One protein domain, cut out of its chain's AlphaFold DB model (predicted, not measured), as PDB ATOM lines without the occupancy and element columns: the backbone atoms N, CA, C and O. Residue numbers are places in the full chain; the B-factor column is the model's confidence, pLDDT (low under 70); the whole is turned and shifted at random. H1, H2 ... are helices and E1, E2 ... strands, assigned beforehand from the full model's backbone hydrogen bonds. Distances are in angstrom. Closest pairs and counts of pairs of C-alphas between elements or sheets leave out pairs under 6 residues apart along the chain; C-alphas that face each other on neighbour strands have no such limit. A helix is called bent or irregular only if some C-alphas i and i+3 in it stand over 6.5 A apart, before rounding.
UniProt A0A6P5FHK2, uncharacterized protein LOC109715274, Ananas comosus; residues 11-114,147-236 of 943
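AT A GLANCE: This is residues 11 to 114 and 147 to 236 of the 943 residues of the protein "uncharacterized protein LOC109715274" of Ananas comosus (UniProt A0A6P5FHK2). A two-stranded antiparallel hairpin, E1 and E2, runs through the middle of the model, with one group of helices on one side of it, where H5 and H6 pack on arm H1a of the bent helix H1, and a side-by-side pair of helices, H2 and H4, on the other side, where H2 packs on E2. The arms H1a and H1b make a V, and the short elements E3, H3 and E4 lie on the same side of the hairpin as H2 and H4. The printed part has 194 residues with seven named helices and four named strands, in the order H1, E1, E2, H2, E3, H3, E4, H4, H5, H6, H7. The sheet is the antiparallel pair E1 and E2, and the class is mixed, helices and strands. The whole is compact, with a radius of gyration of the C-alphas of 17.5 A, and spans 56 by 42 by 32 A.

HOW THE PARTS SIT: By its hydrogen bonds H1, residues 15 to 48, was assigned as one helix, but it is bent: C-alphas 29 and 32 are 9.5 A apart, and its arms are H1a, residues 15 to 29, and H1b, residues 32 to 48. H1b is irregular, with C-alphas 32 and 35 at 7.4 A. The arms touch, the closest C-alphas being those of Arg 27 and Ala 34 at 5.1 A, and run opposite ways at a steep tilt of 56 degrees. E1, residues 50 to 57, and E2, residues 72 to 80, form a hairpin, antiparallel at 158 degrees; N 51 and O 79, at 2.8 A, and N 74 and O 55, at 2.9 A, are within hydrogen-bond range. E2 bends by 54 degrees at residue 76. The closest C-alphas of H1a and E2, Val 21 and Tyr 72, are 5.8 A apart. Those of E2 and H2, residues 91 to 101, are Val 78 and Leu 94, at 6.5 A. H2 touches H4, residues 174 to 184, the same way at a shallow tilt of 17 degrees, closest at the C-alphas of Pro 92 and Met 178, 4.7 A. H6, residues 212 to 223, touches H1a the same way at a shallow tilt of 24 degrees, closest at the C-alphas of Gly 23 and Val 223, 5.6 A. H5, residues 201 to 207, touches H6, closest at the C-alphas of Cys 205 and Gln 215, 6.2 A. Every O i to N i+4 pair is within hydrogen-bond range in H1a, H2, H4 and H5; the figures are 12 of 13 in H1b and 7 of 8 in H6.

IN THESE COORDINATES: H1a begins at C-alpha 15, (-9.170, -43.456, 13.238), and is 21.0 A long; H1b is 25.5 A. E1 is 22.3 A and E2 23.7 A long, H2 15.5 A, H4 15.0 A and H6 17.2 A. The short elements are E3, residues 108 to 110, H3, residues 154 to 157, E4, residues 164 to 168, and H7, residues 232 to 235. E3 and E4 pair with no named strand and are near each other. H7 ends at C-alpha 235, (-6.967, -44.635, 1.033), and is near H6.

THE WHOLE: The two C-alphas farthest apart, those of Arg 114 and Ser 210, are 56.5 A apart. Residues 115 to 146 are not printed, and C-alphas 114 and 147 are 16.6 A apart across the cut. The links E1 to E2, with 14 residues, and H4 to H5, with 16, are long. The mean pLDDT of the printed part is 82.5, and it is under 70 in residues 11 to 16, 82 to 85, 192 to 194 and 225 to 236.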
ATOM      1  N   ARG A  11     -17.027 -43.221  18.345       33.56
ATOM      2  CA  ARG A  11     -16.143 -42.111  18.719       33.56
ATOM      3  C   ARG A  11     -14.734 -42.669  18.851       33.56
ATOM      4  O   ARG A  11     -14.287 -42.973  19.953       33.56
ATOM      5  N   ILE A  12     -14.061 -42.822  17.714       37.06
ATOM      6  CA  ILE A  12     -12.623 -43.088  17.659       37.06
ATOM      7  C   ILE A  12     -11.981 -41.796  17.165       37.06
ATOM      8  O   ILE A  12     -11.986 -41.489  15.976       37.06
ATOM      9  N   ALA A  13     -11.494 -40.983  18.099       33.31
ATOM     10  CA  ALA A  13     -10.609 -39.890  17.734       33.31
ATOM     11  C   ALA A  13      -9.346 -40.503  17.104       33.31
ATOM     12  O   ALA A  13      -8.720 -41.360  17.720       33.31
ATOM     13  N   LEU A  14      -8.998 -40.051  15.895       49.41
ATOM     14  CA  LEU A  14      -7.791 -40.430  15.142       49.41
ATOM     15  C   LEU A  14      -7.822 -41.897  14.692       49.41
ATOM     16  O   LEU A  14      -7.074 -42.741  15.183       49.41
ATOM     17  N   GLU A  15      -8.732 -42.154  13.747       65.00
ATOM     18  CA  GLU A  15      -9.170 -43.456  13.238       65.00
ATOM     19  C   GLU A  15      -8.040 -44.511  13.178       65.00
ATOM     20  O   GLU A  15      -8.192 -45.585  13.751       65.00
ATOM     21  N   THR A  16      -6.876 -44.224  12.584       69.62
ATOM     22  CA  THR A  16      -5.814 -45.238  12.412       69.62
ATOM     23  C   THR A  16      -5.013 -45.518  13.687       69.62
ATOM     24  O   THR A  16      -4.735 -46.673  14.012       69.62
ATOM     25  N   PHE A  17      -4.653 -44.474  14.437       78.31
ATOM     26  CA  PHE A  17      -3.854 -44.598  15.662       78.31
ATOM     27  C   PHE A  17      -4.649 -45.300  16.766       78.31
ATOM     28  O   PHE A  17      -4.129 -46.185  17.443       78.31
ATOM     29  N   GLY A  18      -5.929 -44.938  16.917       78.44
ATOM     30  CA  GLY A  18      -6.832 -45.571  17.875       78.44
ATOM     31  C   GLY A  18      -7.066 -47.051  17.569       78.44
ATOM     32  O   GLY A  18      -6.998 -47.875  18.480       78.44
ATOM     33  N   VAL A  19      -7.271 -47.403  16.292       79.38
ATOM     34  CA  VAL A  19      -7.423 -48.801  15.850       79.38
ATOM     35  C   VAL A  19      -6.147 -49.604  16.101       79.38
ATOM     36  O   VAL A  19      -6.230 -50.721  16.611       79.38
ATOM     37  N   PHE A  20      -4.970 -49.027  15.831       86.38
ATOM     38  CA  PHE A  20      -3.692 -49.674  16.133       86.38
ATOM     39  C   PHE A  20      -3.547 -50.019  17.612       86.38
ATOM     40  O   PHE A  20      -3.262 -51.167  17.969       86.38
ATOM     41  N   VAL A  21      -3.779 -49.033  18.478       88.25
ATOM     42  CA  VAL A  21      -3.653 -49.224  19.921       88.25
ATOM     43  C   VAL A  21      -4.688 -50.231  20.420       88.25
ATOM     44  O   VAL A  21      -4.312 -51.168  21.117       88.25
ATOM     45  N   LEU A  22      -5.954 -50.131  20.000       86.50
ATOM     46  CA  LEU A  22      -6.989 -51.107  20.357       86.50
ATOM     47  C   LEU A  22      -6.602 -52.531  19.926       86.50
ATOM     48  O   LEU A  22      -6.703 -53.467  20.720       86.50
ATOM     49  N   GLY A  23      -6.100 -52.699  18.701       86.75
ATOM     50  CA  GLY A  23      -5.638 -53.988  18.192       86.75
ATOM     51  C   GLY A  23      -4.491 -54.580  19.016       86.75
ATOM     52  O   GLY A  23      -4.503 -55.771  19.335       86.75
ATOM     53  N   ARG A  24      -3.521 -53.750  19.421       87.75
ATOM     54  CA  ARG A  24      -2.431 -54.153  20.325       87.75
ATOM     55  C   ARG A  24      -2.953 -54.554  21.706       87.75
ATOM     56  O   ARG A  24      -2.507 -55.563  22.239       87.75
ATOM     57  N   MET A  25      -3.932 -53.835  22.254       88.00
ATOM     58  CA  MET A  25      -4.525 -54.172  23.554       88.00
ATOM     59  C   MET A  25      -5.305 -55.489  23.525       88.00
ATOM     60  O   MET A  25      -5.248 -56.249  24.484       88.00
ATOM     61  N   PHE A  26      -5.973 -55.816  22.415       88.94
ATOM     62  CA  PHE A  26      -6.571 -57.143  22.238       88.94
ATOM     63  C   PHE A  26      -5.513 -58.254  22.224       88.94
ATOM     64  O   PHE A  26      -5.755 -59.314  22.794       88.94
ATOM     65  N   ARG A  27      -4.338 -58.017  21.622       88.88
ATOM     66  CA  ARG A  27      -3.206 -58.963  21.664       88.88
ATOM     67  C   ARG A  27      -2.650 -59.133  23.076       88.88
ATOM     68  O   ARG A  27      -2.430 -60.262  23.497       88.88
ATOM     69  N   GLU A  28      -2.501 -58.044  23.825       88.75
ATOM     70  CA  GLU A  28      -2.103 -58.077  25.241       88.75
ATOM     71  C   GLU A  28      -3.121 -58.856  26.099       88.75
ATOM     72  O   GLU A  28      -2.747 -59.684  26.929       88.75
ATOM     73  N   ALA A  29      -4.418 -58.637  25.868       89.62
ATOM     74  CA  ALA A  29      -5.486 -59.220  26.673       89.62
ATOM     75  C   ALA A  29      -5.800 -60.687  26.340       89.62
ATOM     76  O   ALA A  29      -6.100 -61.454  27.252       89.62
ATOM     77  N   TRP A  30      -5.772 -61.071  25.060       90.19
ATOM     78  CA  TRP A  30      -6.242 -62.376  24.566       90.19
ATOM     79  C   TRP A  30      -5.136 -63.241  23.940       90.19
ATOM     80  O   TRP A  30      -5.395 -64.375  23.534       90.19
ATOM     81  N   GLY A  31      -3.909 -62.727  23.823       89.19
ATOM     82  CA  GLY A  31      -2.778 -63.448  23.244       89.19
ATOM     83  C   GLY A  31      -3.070 -63.952  21.828       89.19
ATOM     84  O   GLY A  31      -3.455 -63.188  20.940       89.19
ATOM     85  N   LYS A  32      -2.916 -65.263  21.615       87.19
ATOM     86  CA  LYS A  32      -3.127 -65.918  20.310       87.19
ATOM     87  C   LYS A  32      -4.577 -65.840  19.813       87.19
ATOM     88  O   LYS A  32      -4.801 -65.835  18.606       87.19
ATOM     89  N   GLU A  33      -5.546 -65.713  20.717       89.00
ATOM     90  CA  GLU A  33      -6.976 -65.641  20.386       89.00
ATOM     91  C   GLU A  33      -7.427 -64.241  19.941       89.00
ATOM     92  O   GLU A  33      -8.577 -64.058  19.538       89.00
ATOM     93  N   ALA A  34      -6.541 -63.241  19.988       88.06
ATOM     94  CA  ALA A  34      -6.888 -61.843  19.749       88.06
ATOM     95  C   ALA A  34      -7.615 -61.609  18.420       88.06
ATOM     96  O   ALA A  34      -8.637 -60.932  18.408       88.06
ATOM     97  N   SER A  35      -7.150 -62.205  17.318       85.44
ATOM     98  CA  SER A  35      -7.767 -62.004  15.996       85.44
ATOM     99  C   SER A  35      -9.204 -62.533  15.937       85.44
ATOM    100  O   SER A  35     -10.085 -61.862  15.398       85.44
ATOM    101  N   ARG A  36      -9.467 -63.703  16.543       90.25
ATOM    102  CA  ARG A  36     -10.818 -64.280  16.634       90.25
ATOM    103  C   ARG A  36     -11.720 -63.408  17.506       90.25
ATOM    104  O   ARG A  36     -12.821 -63.058  17.090       90.25
ATOM    105  N   MET A  37     -11.228 -63.003  18.678       89.88
ATOM    106  CA  MET A  37     -11.994 -62.181  19.618       89.88
ATOM    107  C   MET A  37     -12.301 -60.783  19.071       89.88
ATOM    108  O   MET A  37     -13.377 -60.256  19.331       89.88
ATOM    109  N   GLN A  38     -11.399 -60.187  18.287       86.38
ATOM    110  CA  GLN A  38     -11.652 -58.924  17.587       86.38
ATOM    111  C   GLN A  38     -12.776 -59.058  16.554       86.38
ATOM    112  O   GLN A  38     -13.648 -58.193  16.495       86.38
ATOM    113  N   ALA A  39     -12.780 -60.137  15.763       84.38
ATOM    114  CA  ALA A  39     -13.831 -60.385  14.779       84.38
ATOM    115  C   ALA A  39     -15.198 -60.593  15.455       84.38
ATOM    116  O   ALA A  39     -16.182 -59.971  15.058       84.38
ATOM    117  N   GLU A  40     -15.249 -61.398  16.522       89.19
ATOM    118  CA  GLU A  40     -16.463 -61.597  17.328       89.19
ATOM    119  C   GLU A  40     -16.946 -60.301  17.984       89.19
ATOM    120  O   GLU A  40     -18.147 -60.035  18.037       89.19
ATOM    121  N   PHE A  41     -16.018 -59.473  18.464       87.25
ATOM    122  CA  PHE A  41     -16.340 -58.175  19.037       87.25
ATOM    123  C   PHE A  41     -16.959 -57.237  18.001       87.25
ATOM    124  O   PHE A  41     -18.013 -56.660  18.262       87.25
ATOM    125  N   ASN A  42     -16.357 -57.120  16.815       80.81
ATOM    126  CA  ASN A  42     -16.875 -56.281  15.734       80.81
ATOM    127  C   ASN A  42     -18.270 -56.740  15.278       80.81
ATOM    128  O   ASN A  42     -19.183 -55.918  15.188       80.81
ATOM    129  N   ASP A  43     -18.465 -58.048  15.086       82.31
ATOM    130  CA  ASP A  43     -19.763 -58.636  14.737       82.31
ATOM    131  C   ASP A  43     -20.828 -58.357  15.810       82.31
ATOM    132  O   ASP A  43     -21.965 -57.988  15.501       82.31
ATOM    133  N   PHE A  44     -20.450 -58.452  17.087       86.00
ATOM    134  CA  PHE A  44     -21.326 -58.113  18.201       86.00
ATOM    135  C   PHE A  44     -21.722 -56.627  18.202       86.00
ATOM    136  O   PHE A  44     -22.906 -56.320  18.351       86.00
ATOM    137  N   LEU A  45     -20.776 -55.699  18.003       82.19
ATOM    138  CA  LEU A  45     -21.082 -54.264  17.951       82.19
ATOM    139  C   LEU A  45     -22.056 -53.928  16.820       82.19
ATOM    140  O   LEU A  45     -23.015 -53.186  17.049       82.19
ATOM    141  N   GLU A  46     -21.854 -54.501  15.633       75.56
ATOM    142  CA  GLU A  46     -22.733 -54.272  14.486       75.56
ATOM    143  C   GLU A  46     -24.130 -54.880  14.697       75.56
ATOM    144  O   GLU A  46     -25.142 -54.196  14.504       75.56
ATOM    145  N   LYS A  47     -24.216 -56.146  15.131       80.50
ATOM    146  CA  LYS A  47     -25.500 -56.843  15.339       80.50
ATOM    147  C   LYS A  47     -26.317 -56.228  16.467       80.50
ATOM    148  O   LYS A  47     -27.527 -56.038  16.317       80.50
ATOM    149  N   SER A  48     -25.665 -55.900  17.580       80.50
ATOM    150  CA  SER A  48     -26.308 -55.306  18.753       80.50
ATOM    151  C   SER A  48     -26.453 -53.786  18.663       80.50
ATOM    152  O   SER A  48     -27.090 -53.203  19.531       80.50
ATOM    153  N   ARG A  49     -25.923 -53.137  17.612       77.12
ATOM    154  CA  ARG A  49     -25.939 -51.671  17.425       77.12
ATOM    155  C   ARG A  49     -25.327 -50.922  18.610       77.12
ATOM    156  O   ARG A  49     -25.866 -49.915  19.079       77.12
ATOM    157  N   ILE A  50     -24.209 -51.436  19.111       80.75
ATOM    158  CA  ILE A  50     -23.513 -50.863  20.259       80.75
ATOM    159  C   ILE A  50     -22.414 -49.927  19.775       80.75
ATOM    160  O   ILE A  50     -21.531 -50.295  19.007       80.75
ATOM    161  N   CYS A  51     -22.454 -48.711  20.295       77.62
ATOM    162  CA  CYS A  51     -21.462 -47.678  20.080       77.62
ATOM    163  C   CYS A  51     -20.560 -47.567  21.302       77.62
ATOM    164  O   CYS A  51     -21.039 -47.533  22.437       77.62
ATOM    165  N   ILE A  52     -19.254 -47.462  21.072       79.69
ATOM    166  CA  ILE A  52     -18.273 -47.285  22.141       79.69
ATOM    167  C   ILE A  52     -17.534 -45.976  21.913       79.69
ATOM    168  O   ILE A  52     -17.082 -45.675  20.807       79.69
ATOM    169  N   SER A  53     -17.414 -45.199  22.985       78.31
ATOM    170  CA  SER A  53     -16.529 -44.045  23.049       78.31
ATOM    171  C   SER A  53     -15.270 -44.412  23.808       78.31
ATOM    172  O   SER A  53     -15.343 -44.881  24.947       78.31
ATOM    173  N   MET A  54     -14.118 -44.154  23.197       80.88
ATOM    174  CA  MET A  54     -12.821 -44.378  23.819       80.88
ATOM    175  C   MET A  54     -11.987 -43.097  23.824       80.88
ATOM    176  O   MET A  54     -12.074 -42.280  22.908       80.88
ATOM    177  N   GLU A  55     -11.185 -42.926  24.866       84.50
ATOM    178  CA  GLU A  55     -10.127 -41.923  24.926       84.50
ATOM    179  C   GLU A  55      -8.797 -42.589  24.580       84.50
ATOM    180  O   GLU A  55      -8.448 -43.610  25.171       84.50
ATOM    181  N   LEU A  56      -8.080 -42.034  23.602       84.69
ATOM    182  CA  LEU A  56      -6.749 -42.492  23.219       84.69
ATOM    183  C   LEU A  56      -5.706 -41.729  24.033       84.69
ATOM    184  O   LEU A  56      -5.602 -40.508  23.924       84.69
ATOM    185  N   VAL A  57      -4.914 -42.465  24.801       87.69
ATOM    186  CA  VAL A  57      -3.819 -41.938  25.606       87.69
ATOM    187  C   VAL A  57      -2.513 -42.303  24.920       87.69
ATOM    188  O   VAL A  57      -2.146 -43.474  24.842       87.69
ATOM    189  N   THR A  58      -1.819 -41.298  24.387       87.00
ATOM    190  CA  THR A  58      -0.556 -41.500  23.671       87.00
ATOM    191  C   THR A  58       0.320 -40.253  23.678       87.00
ATOM    192  O   THR A  58      -0.173 -39.130  23.574       87.00
ATOM    193  N   ALA A  59       1.639 -40.453  23.729       85.69
ATOM    194  CA  ALA A  59       2.621 -39.378  23.568       85.69
ATOM    195  C   ALA A  59       2.845 -38.957  22.100       85.69
ATOM    196  O   ALA A  59       3.530 -37.964  21.850       85.69
ATOM    197  N   VAL A  60       2.307 -39.709  21.132       83.38
ATOM    198  CA  VAL A  60       2.474 -39.462  19.687       83.38
ATOM    199  C   VAL A  60       1.600 -38.304  19.199       83.38
ATOM    200  O   VAL A  60       2.010 -37.551  18.315       83.38
ATOM    201  N   LEU A  61       0.401 -38.159  19.770       75.38
ATOM    202  CA  LEU A  61      -0.627 -37.214  19.310       75.38
ATOM    203  C   LEU A  61      -0.851 -36.056  20.288       75.38
ATOM    204  O   LEU A  61      -1.377 -35.013  19.896       75.38
ATOM    205  N   GLY A  62      -0.445 -36.206  21.548       75.62
ATOM    206  CA  GLY A  62      -0.695 -35.189  22.554       75.62
ATOM    207  C   GLY A  62      -0.045 -35.468  23.899       75.62
ATOM    208  O   GLY A  62       0.876 -36.274  24.043       75.62
ATOM    209  N   ASP A  63      -0.524 -34.729  24.887       81.25
ATOM    210  CA  ASP A  63      -0.115 -34.808  26.277       81.25
ATOM    211  C   ASP A  63      -1.322 -34.565  27.182       81.25
ATOM    212  O   ASP A  63      -2.294 -33.916  26.788       81.25
ATOM    213  N   HIS A  64      -1.226 -35.037  28.420       80.38
ATOM    214  CA  HIS A  64      -2.217 -34.796  29.465       80.38
ATOM    215  C   HIS A  64      -1.599 -33.913  30.555       80.38
ATOM    216  O   HIS A  64      -1.669 -34.209  31.744       80.38
ATOM    217  N   GLY A  65      -0.886 -32.852  30.149       82.88
ATOM    218  CA  GLY A  65       0.030 -32.096  31.009       82.88
ATOM    219  C   GLY A  65       1.351 -32.840  31.231       82.88
ATOM    220  O   GLY A  65       2.410 -32.232  31.250       82.88
ATOM    221  N   GLN A  66       1.328 -34.161  31.300       87.94
ATOM    222  CA  GLN A  66       2.512 -35.005  31.213       87.94
ATOM    223  C   GLN A  66       2.405 -35.878  29.967       87.94
ATOM    224  O   GLN A  66       1.307 -36.194  29.499       87.94
ATOM    225  N   ARG A  67       3.552 -36.239  29.390       87.38
ATOM    226  CA  ARG A  67       3.574 -37.171  28.263       87.38
ATOM    227  C   ARG A  67       3.376 -38.592  28.784       87.38
ATOM    228  O   ARG A  67       4.163 -39.001  29.642       87.38
ATOM    229  N   PRO A  68       2.393 -39.342  28.254       89.06
ATOM    230  CA  PRO A  68       2.199 -40.731  28.633       89.06
ATOM    231  C   PRO A  68       3.472 -41.560  28.456       89.06
ATOM    232  O   PRO A  68       4.267 -41.332  27.537       89.06
ATOM    233  N   LYS A  69       3.673 -42.539  29.331       88.12
ATOM    234  CA  LYS A  69       4.784 -43.496  29.265       88.12
ATOM    235  C   LYS A  69       4.462 -44.671  28.345       88.12
ATOM    236  O   LYS A  69       5.372 -45.159  27.687       88.12
ATOM    237  N   ASP A  70       3.188 -45.038  28.262       88.50
ATOM    238  CA  ASP A  70       2.659 -46.101  27.405       88.50
ATOM    239  C   ASP A  70       1.499 -45.577  26.536       88.50
ATOM    240  O   ASP A  70       0.985 -44.480  26.775       88.50
ATOM    241  N   ASP A  71       1.115 -46.345  25.519       89.00
ATOM    242  CA  ASP A  71       0.037 -46.027  24.583       89.00
ATOM    243  C   ASP A  71      -1.144 -46.988  24.802       89.00
ATOM    244  O   ASP A  71      -1.006 -48.207  24.693       89.00
ATOM    245  N   TYR A  72      -2.320 -46.454  25.131       89.50
ATOM    246  CA  TYR A  72      -3.504 -47.265  25.422       89.50
ATOM    247  C   TYR A  72      -4.804 -46.505  25.145       89.50
ATOM    248  O   TYR A  72      -4.814 -45.286  24.982       89.50
ATOM    249  N   VAL A  73      -5.918 -47.233  25.079       87.69
ATOM    250  CA  VAL A  73      -7.261 -46.652  24.986       87.69
ATOM    251  C   VAL A  73      -8.041 -46.916  26.264       87.69
ATOM    252  O   VAL A  73      -7.839 -47.936  26.915       87.69
ATOM    253  N   VAL A  74      -8.955 -46.019  26.617       88.38
ATOM    254  CA  VAL A  74      -9.867 -46.204  27.751       88.38
ATOM    255  C   VAL A  74     -11.302 -46.062  27.298       88.38
ATOM    256  O   VAL A  74     -11.658 -45.070  26.666       88.38
ATOM    257  N   VAL A  75     -12.154 -47.016  27.670       89.06
ATOM    258  CA  VAL A  75     -13.594 -46.915  27.428       89.06
ATOM    259  C   VAL A  75     -14.200 -45.859  28.352       89.06
ATOM    260  O   VAL A  75     -14.099 -45.947  29.574       89.06
ATOM    261  N   THR A  76     -14.853 -44.860  27.759       84.25
ATOM    262  CA  THR A  76     -15.476 -43.737  28.481       84.25
ATOM    263  C   THR A  76     -16.998 -43.804  28.483       84.25
ATOM    264  O   THR A  76     -17.627 -43.329  29.425       84.25
ATOM    265  N   ALA A  77     -17.603 -44.400  27.453       83.31
ATOM    266  CA  ALA A  77     -19.042 -44.624  27.386       83.31
ATOM    267  C   ALA A  77     -19.379 -45.777  26.437       83.31
ATOM    268  O   ALA A  77     -18.691 -45.990  25.435       83.31
ATOM    269  N   VAL A  78     -20.478 -46.466  26.734       85.00
ATOM    270  CA  VAL A  78     -21.099 -47.468  25.862       85.00
ATOM    271  C   VAL A  78     -22.559 -47.076  25.669       85.00
ATOM    272  O   VAL A  78     -23.257 -46.761  26.638       85.00
ATOM    273  N   THR A  79     -23.011 -47.065  24.421       82.25
ATOM    274  CA  THR A  79     -24.369 -46.675  24.041       82.25
ATOM    275  C   THR A  79     -24.986 -47.763  23.183       82.25
ATOM    276  O   THR A  79     -24.457 -48.101  22.131       82.25
ATOM    277  N   ASP A  80     -26.126 -48.283  23.611       83.62
ATOM    278  CA  ASP A  80     -26.962 -49.181  22.824       83.62
ATOM    279  C   ASP A  80     -27.972 -48.346  22.028       83.62
ATOM    280  O   ASP A  80     -28.780 -47.613  22.608       83.62
ATOM    281  N   LEU A  81     -27.883 -48.412  20.696       74.44
ATOM    282  CA  LEU A  81     -28.761 -47.672  19.792       74.44
ATOM    283  C   LEU A  81     -30.037 -48.433  19.408       74.44
ATOM    284  O   LEU A  81     -30.918 -47.802  18.834       74.44
ATOM    285  N   GLY A  82     -30.152 -49.727  19.739       66.56
ATOM    286  CA  GLY A  82     -31.355 -50.567  19.670       66.56
ATOM    287  C   GLY A  82     -32.364 -50.290  18.541       66.56
ATOM    288  O   GLY A  82     -32.030 -49.831  17.450       66.56
ATOM    289  N   ASN A  83     -33.634 -50.629  18.785       61.50
ATOM    290  CA  ASN A  83     -34.773 -50.155  17.978       61.50
ATOM    291  C   ASN A  83     -35.531 -49.006  18.674       61.50
ATOM    292  O   ASN A  83     -36.332 -48.330  18.040       61.50
ATOM    293  N   GLY A  84     -35.298 -48.799  19.972       63.38
ATOM    294  CA  GLY A  84     -35.964 -47.780  20.781       63.38
ATOM    295  C   GLY A  84     -35.081 -46.566  21.065       63.38
ATOM    296  O   GLY A  84     -34.171 -46.223  20.315       63.38
ATOM    297  N   LYS A  85     -35.365 -45.904  22.186       65.94
ATOM    298  CA  LYS A  85     -34.551 -44.808  22.711       65.94
ATOM    299  C   LYS A  85     -33.121 -45.301  23.032       65.94
ATOM    300  O   LYS A  85     -33.003 -46.341  23.678       65.94
ATOM    301  N   PRO A  86     -32.056 -44.557  22.656       71.38
ATOM    302  CA  PRO A  86     -30.684 -44.919  22.998       71.38
ATOM    303  C   PRO A  86     -30.502 -45.094  24.500       71.38
ATOM    304  O   PRO A  86     -30.902 -44.225  25.283       71.38
ATOM    305  N   LYS A  87     -29.850 -46.184  24.895       77.81
ATOM    306  CA  LYS A  87     -29.511 -46.464  26.290       77.81
ATOM    307  C   LYS A  87     -28.011 -46.293  26.487       77.81
ATOM    308  O   LYS A  87     -27.212 -47.026  25.913       77.81
ATOM    309  N   PHE A  88     -27.626 -45.345  27.334       79.94
ATOM    310  CA  PHE A  88     -26.258 -45.270  27.840       79.94
ATOM    311  C   PHE A  88     -26.098 -46.259  28.983       79.94
ATOM    312  O   PHE A  88     -26.939 -46.306  29.883       79.94
ATOM    313  N   TYR A  89     -25.023 -47.036  28.950       85.69
ATOM    314  CA  TYR A  89     -24.737 -47.976  30.022       85.69
ATOM    315  C   TYR A  89     -24.458 -47.207  31.319       85.69
ATOM    316  O   TYR A  89     -23.761 -46.186  31.348       85.69
ATOM    317  N   SER A  90     -25.037 -47.695  32.409       86.06
ATOM    318  CA  SER A  90     -24.655 -47.304  33.760       86.06
ATOM    319  C   SER A  90     -23.203 -47.707  34.037       86.06
ATOM    320  O   SER A  90     -22.636 -48.557  33.351       86.06
ATOM    321  N   THR A  91     -22.576 -47.107  35.048       88.44
ATOM    322  CA  THR A  91     -21.189 -47.440  35.406       88.44
ATOM    323  C   THR A  91     -20.992 -48.943  35.680       88.44
ATOM    324  O   THR A  91     -20.046 -49.501  35.126       88.44
ATOM    325  N   PRO A  92     -21.876 -49.644  36.427       90.94
ATOM    326  CA  PRO A  92     -21.797 -51.102  36.576       90.94
ATOM    327  C   PRO A  92     -21.871 -51.870  35.249       90.94
ATOM    328  O   PRO A  92     -21.071 -52.774  35.017       90.94
ATOM    329  N   GLU A  93     -22.793 -51.495  34.353       91.81
ATOM    330  CA  GLU A  93     -22.931 -52.124  33.031       91.81
ATOM    331  C   GLU A  93     -21.688 -51.891  32.162       91.81
ATOM    332  O   GLU A  93     -21.250 -52.800  31.461       91.81
ATOM    333  N   LEU A  94     -21.082 -50.700  32.234       91.38
ATOM    334  CA  LEU A  94     -19.836 -50.381  31.539       91.38
ATOM    335  C   LEU A  94     -18.676 -51.235  32.062       91.38
ATOM    336  O   LEU A  94     -17.929 -51.786  31.255       91.38
ATOM    337  N   ILE A  95     -18.539 -51.389  33.385       92.50
ATOM    338  CA  ILE A  95     -17.511 -52.255  33.983       92.50
ATOM    339  C   ILE A  95     -17.715 -53.712  33.552       92.50
ATOM    340  O   ILE A  95     -16.761 -54.342  33.096       92.50
ATOM    341  N   ALA A  96     -18.943 -54.233  33.631       94.19
ATOM    342  CA  ALA A  96     -19.265 -55.589  33.184       94.19
ATOM    343  C   ALA A  96     -18.933 -55.792  31.696       94.19
ATOM    344  O   ALA A  96     -18.273 -56.763  31.324       94.19
ATOM    345  N   PHE A  97     -19.331 -54.837  30.850       94.38
ATOM    346  CA  PHE A  97     -19.027 -54.837  29.423       94.38
ATOM    347  C   PHE A  97     -17.520 -54.882  29.160       94.38
ATOM    348  O   PHE A  97     -17.047 -55.712  28.382       94.38
ATOM    349  N   CYS A  98     -16.757 -54.017  29.830       94.00
ATOM    350  CA  CYS A  98     -15.317 -53.937  29.637       94.00
ATOM    351  C   CYS A  98     -14.613 -55.200  30.134       94.00
ATOM    352  O   CYS A  98     -13.767 -55.726  29.424       94.00
ATOM    353  N   ARG A  99     -14.999 -55.756  31.287       92.69
ATOM    354  CA  ARG A  99     -14.417 -57.010  31.792       92.69
ATOM    355  C   ARG A  99     -14.734 -58.205  30.895       92.69
ATOM    356  O   ARG A  99     -13.838 -59.001  30.633       92.69
ATOM    357  N   LYS A 100     -15.957 -58.288  30.351       92.81
ATOM    358  CA  LYS A 100     -16.352 -59.328  29.384       92.81
ATOM    359  C   LYS A 100     -15.457 -59.333  28.142       92.81
ATOM    360  O   LYS A 100     -15.024 -60.394  27.706       92.81
ATOM    361  N   TRP A 101     -15.177 -58.155  27.587       92.00
ATOM    362  CA  TRP A 101     -14.370 -57.999  26.371       92.00
ATOM    363  C   TRP A 101     -12.878 -57.740  26.640       92.00
ATOM    364  O   TRP A 101     -12.107 -57.560  25.700       92.00
ATOM    365  N   ARG A 102     -12.469 -57.742  27.917       92.12
ATOM    366  CA  ARG A 102     -11.128 -57.372  28.408       92.12
ATOM    367  C   ARG A 102     -10.649 -56.003  27.905       92.12
ATOM    368  O   ARG A 102      -9.475 -55.808  27.606       92.12
ATOM    369  N   LEU A 103     -11.575 -55.052  27.807       91.12
ATOM    370  CA  LEU A 103     -11.292 -53.675  27.420       91.12
ATOM    371  C   LEU A 103     -10.869 -52.833  28.632       91.12
ATOM    372  O   LEU A 103     -11.339 -53.085  29.745       91.12
ATOM    373  N   PRO A 104     -10.037 -51.798  28.438       89.56
ATOM    374  CA  PRO A 104      -9.494 -51.030  29.548       89.56
ATOM    375  C   PRO A 104     -10.479 -49.996  30.090       89.56
ATOM    376  O   PRO A 104     -11.114 -49.254  29.335       89.56
ATOM    377  N   THR A 105     -10.531 -49.890  31.414       90.94
ATOM    378  CA  THR A 105     -11.290 -48.870  32.144       90.94
ATOM    379  C   THR A 105     -10.365 -47.981  32.967       90.94
ATOM    380  O   THR A 105      -9.293 -48.409  33.404       90.94
ATOM    381  N   ASN A 106     -10.809 -46.751  33.227       90.12
ATOM    382  CA  ASN A 106     -10.217 -45.910  34.265       90.12
ATOM    383  C   ASN A 106     -10.507 -46.482  35.659       90.12
ATOM    384  O   ASN A 106     -11.354 -47.363  35.823       90.12
ATOM    385  N   HIS A 107      -9.816 -45.942  36.663       92.62
ATOM    386  CA  HIS A 107     -10.187 -46.137  38.062       92.62
ATOM    387  C   HIS A 107     -11.570 -45.527  38.308       92.62
ATOM    388  O   HIS A 107     -11.841 -44.400  37.889       92.62
ATOM    389  N   VAL A 108     -12.451 -46.283  38.957       93.44
ATOM    390  CA  VAL A 108     -13.819 -45.869  39.273       93.44
ATOM    391  C   VAL A 108     -14.031 -45.918  40.780       93.44
ATOM    392  O   VAL A 108     -13.791 -46.943  41.412       93.44
ATOM    393  N   TRP A 109     -14.547 -44.824  41.334       94.69
ATOM    394  CA  TRP A 109     -14.971 -44.725  42.729       94.69
ATOM    395  C   TRP A 109     -16.473 -44.483  42.792       94.69
ATOM    396  O   TRP A 109     -16.997 -43.620  42.081       94.69
ATOM    397  N   LEU A 110     -17.164 -45.240  43.638       93.12
ATOM    398  CA  LEU A 110     -18.592 -45.091  43.873       93.12
ATOM    399  C   LEU A 110     -18.844 -44.535  45.274       93.12
ATOM    400  O   LEU A 110     -18.347 -45.069  46.263       93.12
ATOM    401  N   PHE A 111     -19.669 -43.492  45.333       91.56
ATOM    402  CA  PHE A 111     -20.091 -42.826  46.562       91.56
ATOM    403  C   PHE A 111     -21.624 -42.902  46.644       91.56
ATOM    404  O   PHE A 111     -22.323 -42.179  45.937       91.56
ATOM    405  N   SER A 112     -22.154 -43.826  47.442       87.38
ATOM    406  CA  SER A 112     -23.585 -44.121  47.591       87.38
ATOM    407  C   SER A 112     -24.210 -43.505  48.847       87.38
ATOM    408  O   SER A 112     -25.437 -43.491  48.979       87.38
ATOM    409  N   THR A 113     -23.401 -42.971  49.768       84.69
ATOM    410  CA  THR A 113     -23.870 -42.372  51.024       84.69
ATOM    411  C   THR A 113     -23.624 -40.866  51.067       84.69
ATOM    412  O   THR A 113     -22.668 -40.346  50.496       84.69
ATOM    413  N   ARG A 114     -24.454 -40.126  51.821       83.00
ATOM    414  CA  ARG A 114     -24.209 -38.691  52.070       83.00
ATOM    415  C   ARG A 114     -22.817 -38.460  52.667       83.00
ATOM    416  O   ARG A 114     -22.182 -37.453  52.374       83.00
ATOM    417  N   SER A 147     -14.376 -49.059  45.483       94.81
ATOM    418  CA  SER A 147     -13.263 -48.707  44.602       94.81
ATOM    419  C   SER A 147     -13.004 -49.833  43.605       94.81
ATOM    420  O   SER A 147     -12.838 -50.995  43.981       94.81
ATOM    421  N   VAL A 148     -12.998 -49.492  42.318       93.56
ATOM    422  CA  VAL A 148     -12.689 -50.408  41.220       93.56
ATOM    423  C   VAL A 148     -11.427 -49.896  40.527       93.56
ATOM    424  O   VAL A 148     -11.491 -48.863  39.852       93.56
ATOM    425  N   PRO A 149     -10.284 -50.592  40.662       90.75
ATOM    426  CA  PRO A 149      -9.047 -50.157  40.033       90.75
ATOM    427  C   PRO A 149      -9.177 -50.174  38.508       90.75
ATOM    428  O   PRO A 149      -9.880 -51.011  37.931       90.75
ATOM    429  N   GLY A 150      -8.483 -49.241  37.857       89.19
ATOM    430  CA  GLY A 150      -8.380 -49.220  36.401       89.19
ATOM    431  C   GLY A 150      -7.641 -50.447  35.869       89.19
ATOM    432  O   GLY A 150      -6.823 -51.047  36.563       89.19
ATOM    433  N   SER A 151      -7.903 -50.813  34.613       86.38
ATOM    434  CA  SER A 151      -7.252 -51.976  33.985       86.38
ATOM    435  C   SER A 151      -5.743 -51.787  33.820       86.38
ATOM    436  O   SER A 151      -4.992 -52.755  33.853       86.38
ATOM    437  N   LYS A 152      -5.305 -50.535  33.659       86.56
ATOM    438  CA  LYS A 152      -3.903 -50.128  33.750       86.56
ATOM    439  C   LYS A 152      -3.767 -49.080  34.850       86.56
ATOM    440  O   LYS A 152      -4.609 -48.192  34.982       86.56
ATOM    441  N   ASP A 153      -2.696 -49.183  35.627       89.06
ATOM    442  CA  ASP A 153      -2.380 -48.221  36.680       89.06
ATOM    443  C   ASP A 153      -1.957 -46.877  36.069       89.06
ATOM    444  O   ASP A 153      -0.989 -46.817  35.307       89.06
ATOM    445  N   HIS A 154      -2.668 -45.800  36.417       89.81
ATOM    446  CA  HIS A 154      -2.447 -44.464  35.856       89.81
ATOM    447  C   HIS A 154      -1.008 -43.964  36.056       89.81
ATOM    448  O   HIS A 154      -0.413 -43.400  35.137       89.81
ATOM    449  N   VAL A 155      -0.416 -44.182  37.232       90.19
ATOM    450  CA  VAL A 155       0.942 -43.712  37.561       90.19
ATOM    451  C   VAL A 155       1.991 -44.422  36.702       90.19
ATOM    452  O   VAL A 155       2.967 -43.808  36.235       90.19
ATOM    453  N   LYS A 156       1.777 -45.714  36.441       89.94
ATOM    454  CA  LYS A 156       2.636 -46.521  35.571       89.94
ATOM    455  C   LYS A 156       2.540 -46.097  34.108       89.94
ATOM    456  O   LYS A 156       3.586 -45.988  33.474       89.94
ATOM    457  N   VAL A 157       1.342 -45.821  33.581       88.75
ATOM    458  CA  VAL A 157       1.151 -45.581  32.132       88.75
ATOM    459  C   VAL A 157       1.116 -44.113  31.715       88.75
ATOM    460  O   VAL A 157       1.576 -43.793  30.622       88.75
ATOM    461  N   GLN A 158       0.634 -43.200  32.559       88.44
ATOM    462  CA  GLN A 158       0.606 -41.755  32.283       88.44
ATOM    463  C   GLN A 158       1.618 -40.975  33.122       88.44
ATOM    464  O   GLN A 158       2.246 -40.041  32.625       88.44
ATOM    465  N   GLY A 159       1.816 -41.384  34.375       90.38
ATOM    466  CA  GLY A 159       2.609 -40.650  35.355       90.38
ATOM    467  C   GLY A 159       1.758 -40.028  36.461       90.38
ATOM    468  O   GLY A 159       0.611 -40.401  36.694       90.38
ATOM    469  N   GLU A 160       2.371 -39.101  37.186       92.88
ATOM    470  CA  GLU A 160       1.822 -38.502  38.407       92.88
ATOM    471  C   GLU A 160       0.952 -37.267  38.145       92.88
ATOM    472  O   GLU A 160       0.179 -36.862  39.013       92.88
ATOM    473  N   ILE A 161       1.065 -36.628  36.978       93.38
ATOM    474  CA  ILE A 161       0.203 -35.497  36.639       93.38
ATOM    475  C   ILE A 161      -1.159 -36.029  36.212       93.38
ATOM    476  O   ILE A 161      -1.296 -36.705  35.198       93.38
ATOM    477  N   LEU A 162      -2.169 -35.687  37.004       91.56
ATOM    478  CA  LEU A 162      -3.555 -36.052  36.772       91.56
ATOM    479  C   LEU A 162      -4.284 -34.860  36.142       91.56
ATOM    480  O   LEU A 162      -4.328 -33.779  36.737       91.56
ATOM    481  N   GLU A 163      -4.883 -35.034  34.959       89.56
ATOM    482  CA  GLU A 163      -5.678 -33.962  34.340       89.56
ATOM    483  C   GLU A 163      -6.829 -33.531  35.260       89.56
ATOM    484  O   GLU A 163      -7.101 -32.335  35.438       89.56
ATOM    485  N   GLY A 164      -7.524 -34.512  35.830       91.25
ATOM    486  CA  GLY A 164      -8.755 -34.265  36.547       91.25
ATOM    487  C   GLY A 164      -9.551 -35.516  36.880       91.25
ATOM    488  O   GLY A 164      -9.130 -36.635  36.604       91.25
ATOM    489  N   LEU A 165     -10.731 -35.288  37.450       92.56
ATOM    490  CA  LEU A 165     -11.735 -36.305  37.747       92.56
ATOM    491  C   LEU A 165     -13.005 -36.000  36.956       92.56
ATOM    492  O   LEU A 165     -13.343 -34.837  36.714       92.56
ATOM    493  N   VAL A 166     -13.731 -37.049  36.591       88.62
ATOM    494  CA  VAL A 166     -15.078 -36.945  36.033       88.62
ATOM    495  C   VAL A 166     -16.031 -37.567  37.041       88.62
ATOM    496  O   VAL A 166     -15.962 -38.764  37.300       88.62
ATOM    497  N   ALA A 167     -16.897 -36.747  37.628       88.00
ATOM    498  CA  ALA A 167     -17.903 -37.178  38.589       88.00
ATOM    499  C   ALA A 167     -19.282 -37.177  37.928       88.00
ATOM    500  O   ALA A 167     -19.625 -36.244  37.204       88.00
ATOM    501  N   ARG A 168     -20.076 -38.214  38.190       84.00
ATOM    502  CA  ARG A 168     -21.450 -38.377  37.701       84.00
ATOM    503  C   ARG A 168     -22.350 -38.698  38.886       84.00
ATOM    504  O   ARG A 168     -21.963 -39.501  39.733       84.00
ATOM    505  N   ILE A 169     -23.544 -38.113  38.920       80.81
ATOM    506  CA  ILE A 169     -24.569 -38.496  39.897       80.81
ATOM    507  C   ILE A 169     -25.200 -39.824  39.466       80.81
ATOM    508  O   ILE A 169     -25.519 -40.029  38.295       80.81
ATOM    509  N   VAL A 170     -25.342 -40.746  40.415       78.19
ATOM    510  CA  VAL A 170     -25.884 -42.090  40.192       78.19
ATOM    511  C   VAL A 170     -26.901 -42.434  41.277       78.19
ATOM    512  O   VAL A 170     -26.846 -41.890  42.381       78.19
ATOM    513  N   SER A 171     -27.832 -43.337  40.969       76.81
ATOM    514  CA  SER A 171     -28.819 -43.813  41.940       76.81
ATOM    515  C   SER A 171     -28.164 -44.650  43.040       76.81
ATOM    516  O   SER A 171     -27.120 -45.274  42.830       76.81
ATOM    517  N   ARG A 172     -28.821 -44.731  44.203       75.94
ATOM    518  CA  ARG A 172     -28.362 -45.558  45.331       75.94
ATOM    519  C   ARG A 172     -28.200 -47.034  44.947       75.94
ATOM    520  O   ARG A 172     -27.236 -47.662  45.368       75.94
ATOM    521  N   ASP A 173     -29.072 -47.552  44.084       80.94
ATOM    522  CA  ASP A 173     -29.037 -48.948  43.617       80.94
ATOM    523  C   ASP A 173     -27.792 -49.277  42.779       80.94
ATOM    524  O   ASP A 173     -27.440 -50.445  42.600       80.94
ATOM    525  N   SER A 174     -27.069 -48.256  42.302       84.62
ATOM    526  CA  SER A 174     -25.837 -48.442  41.536       84.62
ATOM    527  C   SER A 174     -24.754 -49.178  42.328       84.62
ATOM    528  O   SER A 174     -23.938 -49.854  41.707       84.62
ATOM    529  N   SER A 175     -24.740 -49.099  43.666       86.69
ATOM    530  CA  SER A 175     -23.782 -49.861  44.482       86.69
ATOM    531  C   SER A 175     -24.089 -51.351  44.476       86.69
ATOM    532  O   SER A 175     -23.196 -52.149  44.211       86.69
ATOM    533  N   VAL A 176     -25.360 -51.717  44.642       89.56
ATOM    534  CA  VAL A 176     -25.818 -53.112  44.576       89.56
ATOM    535  C   VAL A 176     -25.562 -53.690  43.182       89.56
ATOM    536  O   VAL A 176     -25.062 -54.807  43.034       89.56
ATOM    537  N   HIS A 177     -25.846 -52.912  42.135       90.81
ATOM    538  CA  HIS A 177     -25.548 -53.307  40.759       90.81
ATOM    539  C   HIS A 177     -24.045 -53.452  40.506       90.81
ATOM    540  O   HIS A 177     -23.641 -54.380  39.805       90.81
ATOM    541  N   MET A 178     -23.216 -52.566  41.070       93.12
ATOM    542  CA  MET A 178     -21.761 -52.659  40.962       93.12
ATOM    543  C   MET A 178     -21.245 -53.932  41.633       93.12
ATOM    544  O   MET A 178     -20.520 -54.685  40.996       93.12
ATOM    545  N   GLU A 179     -21.653 -54.229  42.866       93.62
ATOM    546  CA  GLU A 179     -21.255 -55.457  43.570       93.62
ATOM    547  C   GLU A 179     -21.607 -56.715  42.772       93.62
ATOM    548  O   GLU A 179     -20.766 -57.600  42.593       93.62
ATOM    549  N   LYS A 180     -22.824 -56.766  42.215       94.00
ATOM    550  CA  LYS A 180     -23.247 -57.860  41.338       94.00
ATOM    551  C   LYS A 180     -22.368 -57.956  40.088       94.00
ATOM    552  O   LYS A 180     -21.875 -59.034  39.778       94.00
ATOM    553  N   ALA A 181     -22.125 -56.839  39.401       94.00
ATOM    554  CA  ALA A 181     -21.271 -56.808  38.214       94.00
ATOM    555  C   ALA A 181     -19.837 -57.277  38.514       94.00
ATOM    556  O   ALA A 181     -19.257 -58.016  37.727       94.00
ATOM    557  N   LEU A 182     -19.271 -56.888  39.661       93.69
ATOM    558  CA  LEU A 182     -17.928 -57.295  40.078       93.69
ATOM    559  C   LEU A 182     -17.848 -58.786  40.432       93.69
ATOM    560  O   LEU A 182     -16.803 -59.395  40.201       93.69
ATOM    561  N   LYS A 183     -18.932 -59.361  40.970       93.75
ATOM    562  CA  LYS A 183     -19.053 -60.796  41.262       93.75
ATOM    563  C   LYS A 183     -19.208 -61.628  39.988       93.75
ATOM    564  O   LYS A 183     -18.527 -62.640  39.844       93.75
ATOM    565  N   ASP A 184     -20.084 -61.198  39.082       95.00
ATOM    566  CA  ASP A 184     -20.394 -61.919  37.842       95.00
ATOM    567  C   ASP A 184     -19.254 -61.801  36.813       95.00
ATOM    568  O   ASP A 184     -19.035 -62.707  36.008       95.00
ATOM    569  N   PHE A 185     -18.495 -60.700  36.857       92.12
ATOM    570  CA  PHE A 185     -17.367 -60.426  35.970       92.12
ATOM    571  C   PHE A 185     -16.130 -60.046  36.800       92.12
ATOM    572  O   PHE A 185     -15.892 -58.854  37.011       92.12
ATOM    573  N   PRO A 186     -15.324 -61.005  37.291       88.44
ATOM    574  CA  PRO A 186     -14.078 -60.710  38.005       88.44
ATOM    575  C   PRO A 186     -13.008 -60.089  37.079       88.44
ATOM    576  O   PRO A 186     -13.168 -60.110  35.854       88.44
ATOM    577  N   PRO A 187     -11.921 -59.502  37.623       85.31
ATOM    578  CA  PRO A 187     -10.818 -58.982  36.814       85.31
ATOM    579  C   PRO A 187     -10.259 -60.063  35.869       85.31
ATOM    580  O   PRO A 187      -9.931 -61.154  36.340       85.31
ATOM    581  N   PRO A 188     -10.174 -59.798  34.552       80.69
ATOM    582  CA  PRO A 188      -9.739 -60.805  33.592       80.69
ATOM    583  C   PRO A 188      -8.224 -61.061  33.673       80.69
ATOM    584  O   PRO A 188      -7.471 -60.135  33.986       80.69
ATOM    585  N   PRO A 189      -7.757 -62.284  33.351       78.69
ATOM    586  CA  PRO A 189      -6.335 -62.549  33.175       78.69
ATOM    587  C   PRO A 189      -5.797 -61.831  31.928       78.69
ATOM    588  O   PRO A 189      -6.541 -61.524  30.991       78.69
ATOM    589  N   LEU A 190      -4.491 -61.569  31.928       75.00
ATOM    590  CA  LEU A 190      -3.762 -61.007  30.795       75.00
ATOM    591  C   LEU A 190      -2.921 -62.118  30.159       75.00
ATOM    592  O   LEU A 190      -1.810 -62.397  30.605       75.00
ATOM    593  N   ASP A 191      -3.469 -62.763  29.129       78.06
ATOM    594  CA  ASP A 191      -2.878 -63.972  28.532       78.06
ATOM    595  C   ASP A 191      -1.689 -63.666  27.594       78.06
ATOM    596  O   ASP A 191      -0.987 -64.577  27.158       78.06
ATOM    597  N   GLY A 192      -1.469 -62.391  27.251       68.56
ATOM    598  CA  GLY A 192      -0.459 -61.949  26.286       68.56
ATOM    599  C   GLY A 192       0.788 -61.282  26.872       68.56
ATOM    600  O   GLY A 192       1.567 -60.741  26.096       68.56
ATOM    601  N   ILE A 193       0.993 -61.295  28.198       65.88
ATOM    602  CA  ILE A 193       2.127 -60.602  28.852       65.88
ATOM    603  C   ILE A 193       3.494 -61.129  28.373       65.88
ATOM    604  O   ILE A 193       4.425 -60.340  28.228       65.88
ATOM    605  N   ASP A 194       3.600 -62.428  28.074       65.69
ATOM    606  CA  ASP A 194       4.856 -63.086  27.671       65.69
ATOM    607  C   ASP A 194       5.046 -63.188  26.141       65.69
ATOM    608  O   ASP A 194       5.973 -63.845  25.663       65.69
ATOM    609  N   LEU A 195       4.159 -62.577  25.346       72.62
ATOM    610  CA  LEU A 195       4.220 -62.604  23.882       72.62
ATOM    611  C   LEU A 195       4.843 -61.319  23.329       72.62
ATOM    612  O   LEU A 195       4.552 -60.219  23.794       72.62
ATOM    613  N   ASP A 196       5.647 -61.448  22.271       78.75
ATOM    614  CA  ASP A 196       6.090 -60.289  21.495       78.75
ATOM    615  C   ASP A 196       4.883 -59.648  20.787       78.75
ATOM    616  O   ASP A 196       4.288 -60.212  19.865       78.75
ATOM    617  N   LEU A 197       4.497 -58.456  21.248       80.00
ATOM    618  CA  LEU A 197       3.383 -57.678  20.703       80.00
ATOM    619  C   LEU A 197       3.766 -56.922  19.415       80.00
ATOM    620  O   LEU A 197       2.942 -56.180  18.866       80.00
ATOM    621  N   GLY A 198       4.997 -57.086  18.923       83.94
ATOM    622  CA  GLY A 198       5.537 -56.366  17.778       83.94
ATOM    623  C   GLY A 198       5.826 -54.893  18.099       83.94
ATOM    624  O   GLY A 198       5.795 -54.491  19.273       83.94
ATOM    625  N   PRO A 199       6.071 -54.059  17.071       86.75
ATOM    626  CA  PRO A 199       6.478 -52.676  17.274       86.75
ATOM    627  C   PRO A 199       5.390 -51.867  17.990       86.75
ATOM    628  O   PRO A 199       4.187 -52.065  17.802       86.75
ATOM    629  N   SER A 200       5.821 -50.953  18.847       88.75
ATOM    630  CA  SER A 200       4.992 -49.968  19.534       88.75
ATOM    631  C   SER A 200       4.521 -48.867  18.585       88.75
ATOM    632  O   SER A 200       5.094 -48.644  17.515       88.75
ATOM    633  N   LEU A 201       3.502 -48.108  19.007       88.12
ATOM    634  CA  LEU A 201       2.994 -46.984  18.217       88.12
ATOM    635  C   LEU A 201       4.111 -45.976  17.904       88.12
ATOM    636  O   LEU A 201       4.208 -45.478  16.784       88.12
ATOM    637  N   ARG A 202       4.990 -45.719  18.877       88.69
ATOM    638  CA  ARG A 202       6.121 -44.791  18.746       88.69
ATOM    639  C   ARG A 202       7.156 -45.273  17.740       88.69
ATOM    640  O   ARG A 202       7.642 -44.459  16.963       88.69
ATOM    641  N   GLU A 203       7.476 -46.566  17.734       88.81
ATOM    642  CA  GLU A 203       8.431 -47.154  16.784       88.81
ATOM    643  C   GLU A 203       7.896 -47.091  15.353       88.81
ATOM    644  O   GLU A 203       8.610 -46.640  14.457       88.81
ATOM    645  N   VAL A 204       6.620 -47.440  15.144       87.25
ATOM    646  CA  VAL A 204       5.982 -47.335  13.820       87.25
ATOM    647  C   VAL A 204       5.949 -45.880  13.347       87.25
ATOM    648  O   VAL A 204       6.267 -45.597  12.188       87.25
ATOM    649  N   CYS A 205       5.619 -44.941  14.236       87.12
ATOM    650  CA  CYS A 205       5.580 -43.522  13.889       87.12
ATOM    651  C   CYS A 205       6.969 -42.954  13.582       87.12
ATOM    652  O   CYS A 205       7.114 -42.203  12.618       87.12
ATOM    653  N   ALA A 206       7.986 -43.335  14.360       85.75
ATOM    654  CA  ALA A 206       9.370 -42.923  14.147       85.75
ATOM    655  C   ALA A 206       9.930 -43.451  12.817       85.75
ATOM    656  O   ALA A 206      10.598 -42.707  12.101       85.75
ATOM    657  N   ALA A 207       9.627 -44.704  12.462       86.31
ATOM    658  CA  ALA A 207      10.104 -45.331  11.230       86.31
ATOM    659  C   ALA A 207       9.496 -44.716   9.955       86.31
ATOM    660  O   ALA A 207      10.149 -44.700   8.917       86.31
ATOM    661  N   ASN A 208       8.274 -44.173  10.028       83.94
ATOM    662  CA  ASN A 208       7.519 -43.673   8.868       83.94
ATOM    663  C   ASN A 208       7.328 -42.146   8.888       83.94
ATOM    664  O   ASN A 208       6.324 -41.611   8.426       83.94
ATOM    665  N   ARG A 209       8.285 -41.415   9.462       75.25
ATOM    666  CA  ARG A 209       8.154 -39.980   9.754       75.25
ATOM    667  C   ARG A 209       8.260 -39.053   8.535       75.25
ATOM    668  O   ARG A 209       8.118 -37.844   8.675       75.25
ATOM    669  N   SER A 210       8.569 -39.576   7.356       74.50
ATOM    670  CA  SER A 210       8.678 -38.778   6.129       74.50
ATOM    671  C   SER A 210       7.367 -38.676   5.348       74.50
ATOM    672  O   SER A 210       7.256 -37.797   4.500       74.50
ATOM    673  N   ASP A 211       6.392 -39.553   5.611       79.19
ATOM    674  CA  ASP A 211       5.165 -39.660   4.816       79.19
ATOM    675  C   ASP A 211       3.983 -40.137   5.683       79.19
ATOM    676  O   ASP A 211       3.953 -41.274   6.161       79.19
ATOM    677  N   GLU A 212       2.986 -39.264   5.862       75.19
ATOM    678  CA  GLU A 212       1.763 -39.545   6.627       75.19
ATOM    679  C   GLU A 212       0.990 -40.752   6.074       75.19
ATOM    680  O   GLU A 212       0.502 -41.581   6.843       75.19
ATOM    681  N   LYS A 213       0.914 -40.920   4.746       74.81
ATOM    682  CA  LYS A 213       0.196 -42.052   4.142       74.81
ATOM    683  C   LYS A 213       0.917 -43.367   4.403       74.81
ATOM    684  O   LYS A 213       0.259 -44.368   4.681       74.81
ATOM    685  N   GLN A 214       2.249 -43.372   4.339       79.44
ATOM    686  CA  GLN A 214       3.041 -44.556   4.690       79.44
ATOM    687  C   GLN A 214       2.927 -44.884   6.177       79.44
ATOM    688  O   GLN A 214       2.760 -46.049   6.525       79.44
ATOM    689  N   GLN A 215       2.924 -43.869   7.046       81.75
ATOM    690  CA  GLN A 215       2.696 -44.047   8.479       81.75
ATOM    691  C   GLN A 215       1.326 -44.676   8.754       81.75
ATOM    692  O   GLN A 215       1.248 -45.679   9.461       81.75
ATOM    693  N   MET A 216       0.257 -44.148   8.152       77.94
ATOM    694  CA  MET A 216      -1.084 -44.726   8.271       77.94
ATOM    695  C   MET A 216      -1.130 -46.167   7.754       77.94
ATOM    696  O   MET A 216      -1.712 -47.032   8.403       77.94
ATOM    697  N   LYS A 217      -0.493 -46.447   6.611       81.38
ATOM    698  CA  LYS A 217      -0.464 -47.794   6.032       81.38
ATOM    699  C   LYS A 217       0.248 -48.784   6.955       81.38
ATOM    700  O   LYS A 217      -0.316 -49.826   7.263       81.38
ATOM    701  N   ALA A 218       1.424 -48.418   7.465       85.06
ATOM    702  CA  ALA A 218       2.196 -49.251   8.382       85.06
ATOM    703  C   ALA A 218       1.436 -49.545   9.685       85.06
ATOM    704  O   ALA A 218       1.509 -50.659  10.204       85.06
ATOM    705  N   LEU A 219       0.686 -48.570  10.210       85.06
ATOM    706  CA  LEU A 219      -0.174 -48.783  11.372       85.06
ATOM    707  C   LEU A 219      -1.268 -49.815  11.075       85.06
ATOM    708  O   LEU A 219      -1.429 -50.740  11.864       85.06
ATOM    709  N   LEU A 220      -1.977 -49.704   9.947       80.88
ATOM    710  CA  LEU A 220      -3.038 -50.649   9.570       80.88
ATOM    711  C   LEU A 220      -2.498 -52.064   9.315       80.88
ATOM    712  O   LEU A 220      -3.057 -53.027   9.840       80.88
ATOM    713  N   ASP A 221      -1.371 -52.183   8.604       82.25
ATOM    714  CA  ASP A 221      -0.716 -53.466   8.312       82.25
ATOM    715  C   ASP A 221      -0.359 -54.232   9.604       82.25
ATOM    716  O   ASP A 221      -0.502 -55.451   9.674       82.25
ATOM    717  N   ASN A 222       0.050 -53.523  10.664       81.94
ATOM    718  CA  ASN A 222       0.408 -54.130  11.953       81.94
ATOM    719  C   ASN A 222      -0.793 -54.604  12.795       81.94
ATOM    720  O   ASN A 222      -0.601 -55.342  13.765       81.94
ATOM    721  N   VAL A 223      -2.016 -54.161  12.490       76.38
ATOM    722  CA  VAL A 223      -3.227 -54.608  13.205       76.38
ATOM    723  C   VAL A 223      -3.771 -55.902  12.619       76.38
ATOM    724  O   VAL A 223      -4.298 -56.731  13.360       76.38
ATOM    725  N   GLY A 224      -3.616 -56.080  11.307       73.38
ATOM    726  CA  GLY A 224      -4.202 -57.184  10.560       73.38
ATOM    727  C   GLY A 224      -5.632 -56.903  10.087       73.38
ATOM    728  O   GLY A 224      -6.257 -55.887  10.403       73.38
ATOM    729  N   THR A 225      -6.163 -57.842   9.305       69.56
ATOM    730  CA  THR A 225      -7.413 -57.677   8.544       69.56
ATOM    731  C   THR A 225      -8.695 -57.808   9.376       69.56
ATOM    732  O   THR A 225      -9.772 -57.475   8.896       69.56
ATOM    733  N   SER A 226      -8.613 -58.254  10.632       65.50
ATOM    734  CA  SER A 226      -9.763 -58.417  11.544       65.50
ATOM    735  C   SER A 226     -10.408 -57.090  11.966       65.50
ATOM    736  O   SER A 226     -11.626 -57.014  12.132       65.50
ATOM    737  N   MET A 227      -9.598 -56.047  12.157       66.75
ATOM    738  CA  MET A 227     -10.044 -54.685  12.489       66.75
ATOM    739  C   MET A 227     -10.058 -53.765  11.262       66.75
ATOM    740  O   MET A 227     -10.837 -52.816  11.227       66.75
ATOM    741  N   CYS A 228      -9.211 -54.043  10.264       64.44
ATOM    742  CA  CYS A 228      -9.146 -53.309   9.001       64.44
ATOM    743  C   CYS A 228      -9.269 -54.273   7.806       64.44
ATOM    744  O   CYS A 228      -8.259 -54.634   7.204       64.44
ATOM    745  N   PRO A 229     -10.490 -54.711   7.460       59.28
ATOM    746  CA  PRO A 229     -10.698 -55.689   6.393       59.28
ATOM    747  C   PRO A 229     -10.368 -55.163   4.986       59.28
ATOM    748  O   PRO A 229      -9.991 -55.965   4.135       59.28
ATOM    749  N   ASP A 230     -10.440 -53.846   4.746       64.56
ATOM    750  CA  ASP A 230     -10.071 -53.235   3.461       64.56
ATOM    751  C   ASP A 230      -9.353 -51.883   3.636       64.56
ATOM    752  O   ASP A 230      -9.793 -50.994   4.365       64.56
ATOM    753  N   HIS A 231      -8.242 -51.712   2.917       64.81
ATOM    754  CA  HIS A 231      -7.460 -50.477   2.855       64.81
ATOM    755  C   HIS A 231      -8.170 -49.374   2.050       64.81
ATOM    756  O   HIS A 231      -7.878 -48.188   2.241       64.81
ATOM    757  N   SER A 232      -9.112 -49.735   1.171       61.59
ATOM    758  CA  SER A 232      -9.878 -48.792   0.347       61.59
ATOM    759  C   SER A 232     -10.721 -47.819   1.185       61.59
ATOM    760  O   SER A 232     -10.889 -46.662   0.797       61.59
ATOM    761  N   ASP A 233     -11.145 -48.223   2.387       58.09
ATOM    762  CA  ASP A 233     -11.869 -47.367   3.336       58.09
ATOM    763  C   ASP A 233     -11.029 -46.200   3.870       58.09
ATOM    764  O   ASP A 233     -11.574 -45.183   4.304       58.09
ATOM    765  N   TRP A 234      -9.703 -46.328   3.817       64.50
ATOM    766  CA  TRP A 234      -8.751 -45.353   4.344       64.50
ATOM    767  C   TRP A 234      -8.104 -44.530   3.229       64.50
ATOM    768  O   TRP A 234      -7.945 -43.305   3.347       64.50
ATOM    769  N   PHE A 235      -7.754 -45.201   2.129       64.56
ATOM    770  CA  PHE A 235      -6.967 -44.635   1.033       64.56
ATOM    771  C   PHE A 235      -7.761 -44.390  -0.263       64.56
ATOM    772  O   PHE A 235      -7.282 -43.637  -1.107       64.56
ATOM    773  N   GLY A 236      -8.978 -44.928  -0.403       57.62
ATOM    774  CA  GLY A 236      -9.781 -44.874  -1.633       57.62
ATOM    775  C   GLY A 236      -9.393 -45.941  -2.668       57.62
ATOM    776  O   GLY A 236      -8.489 -46.743  -2.443       57.62
TER     777      GLY A 236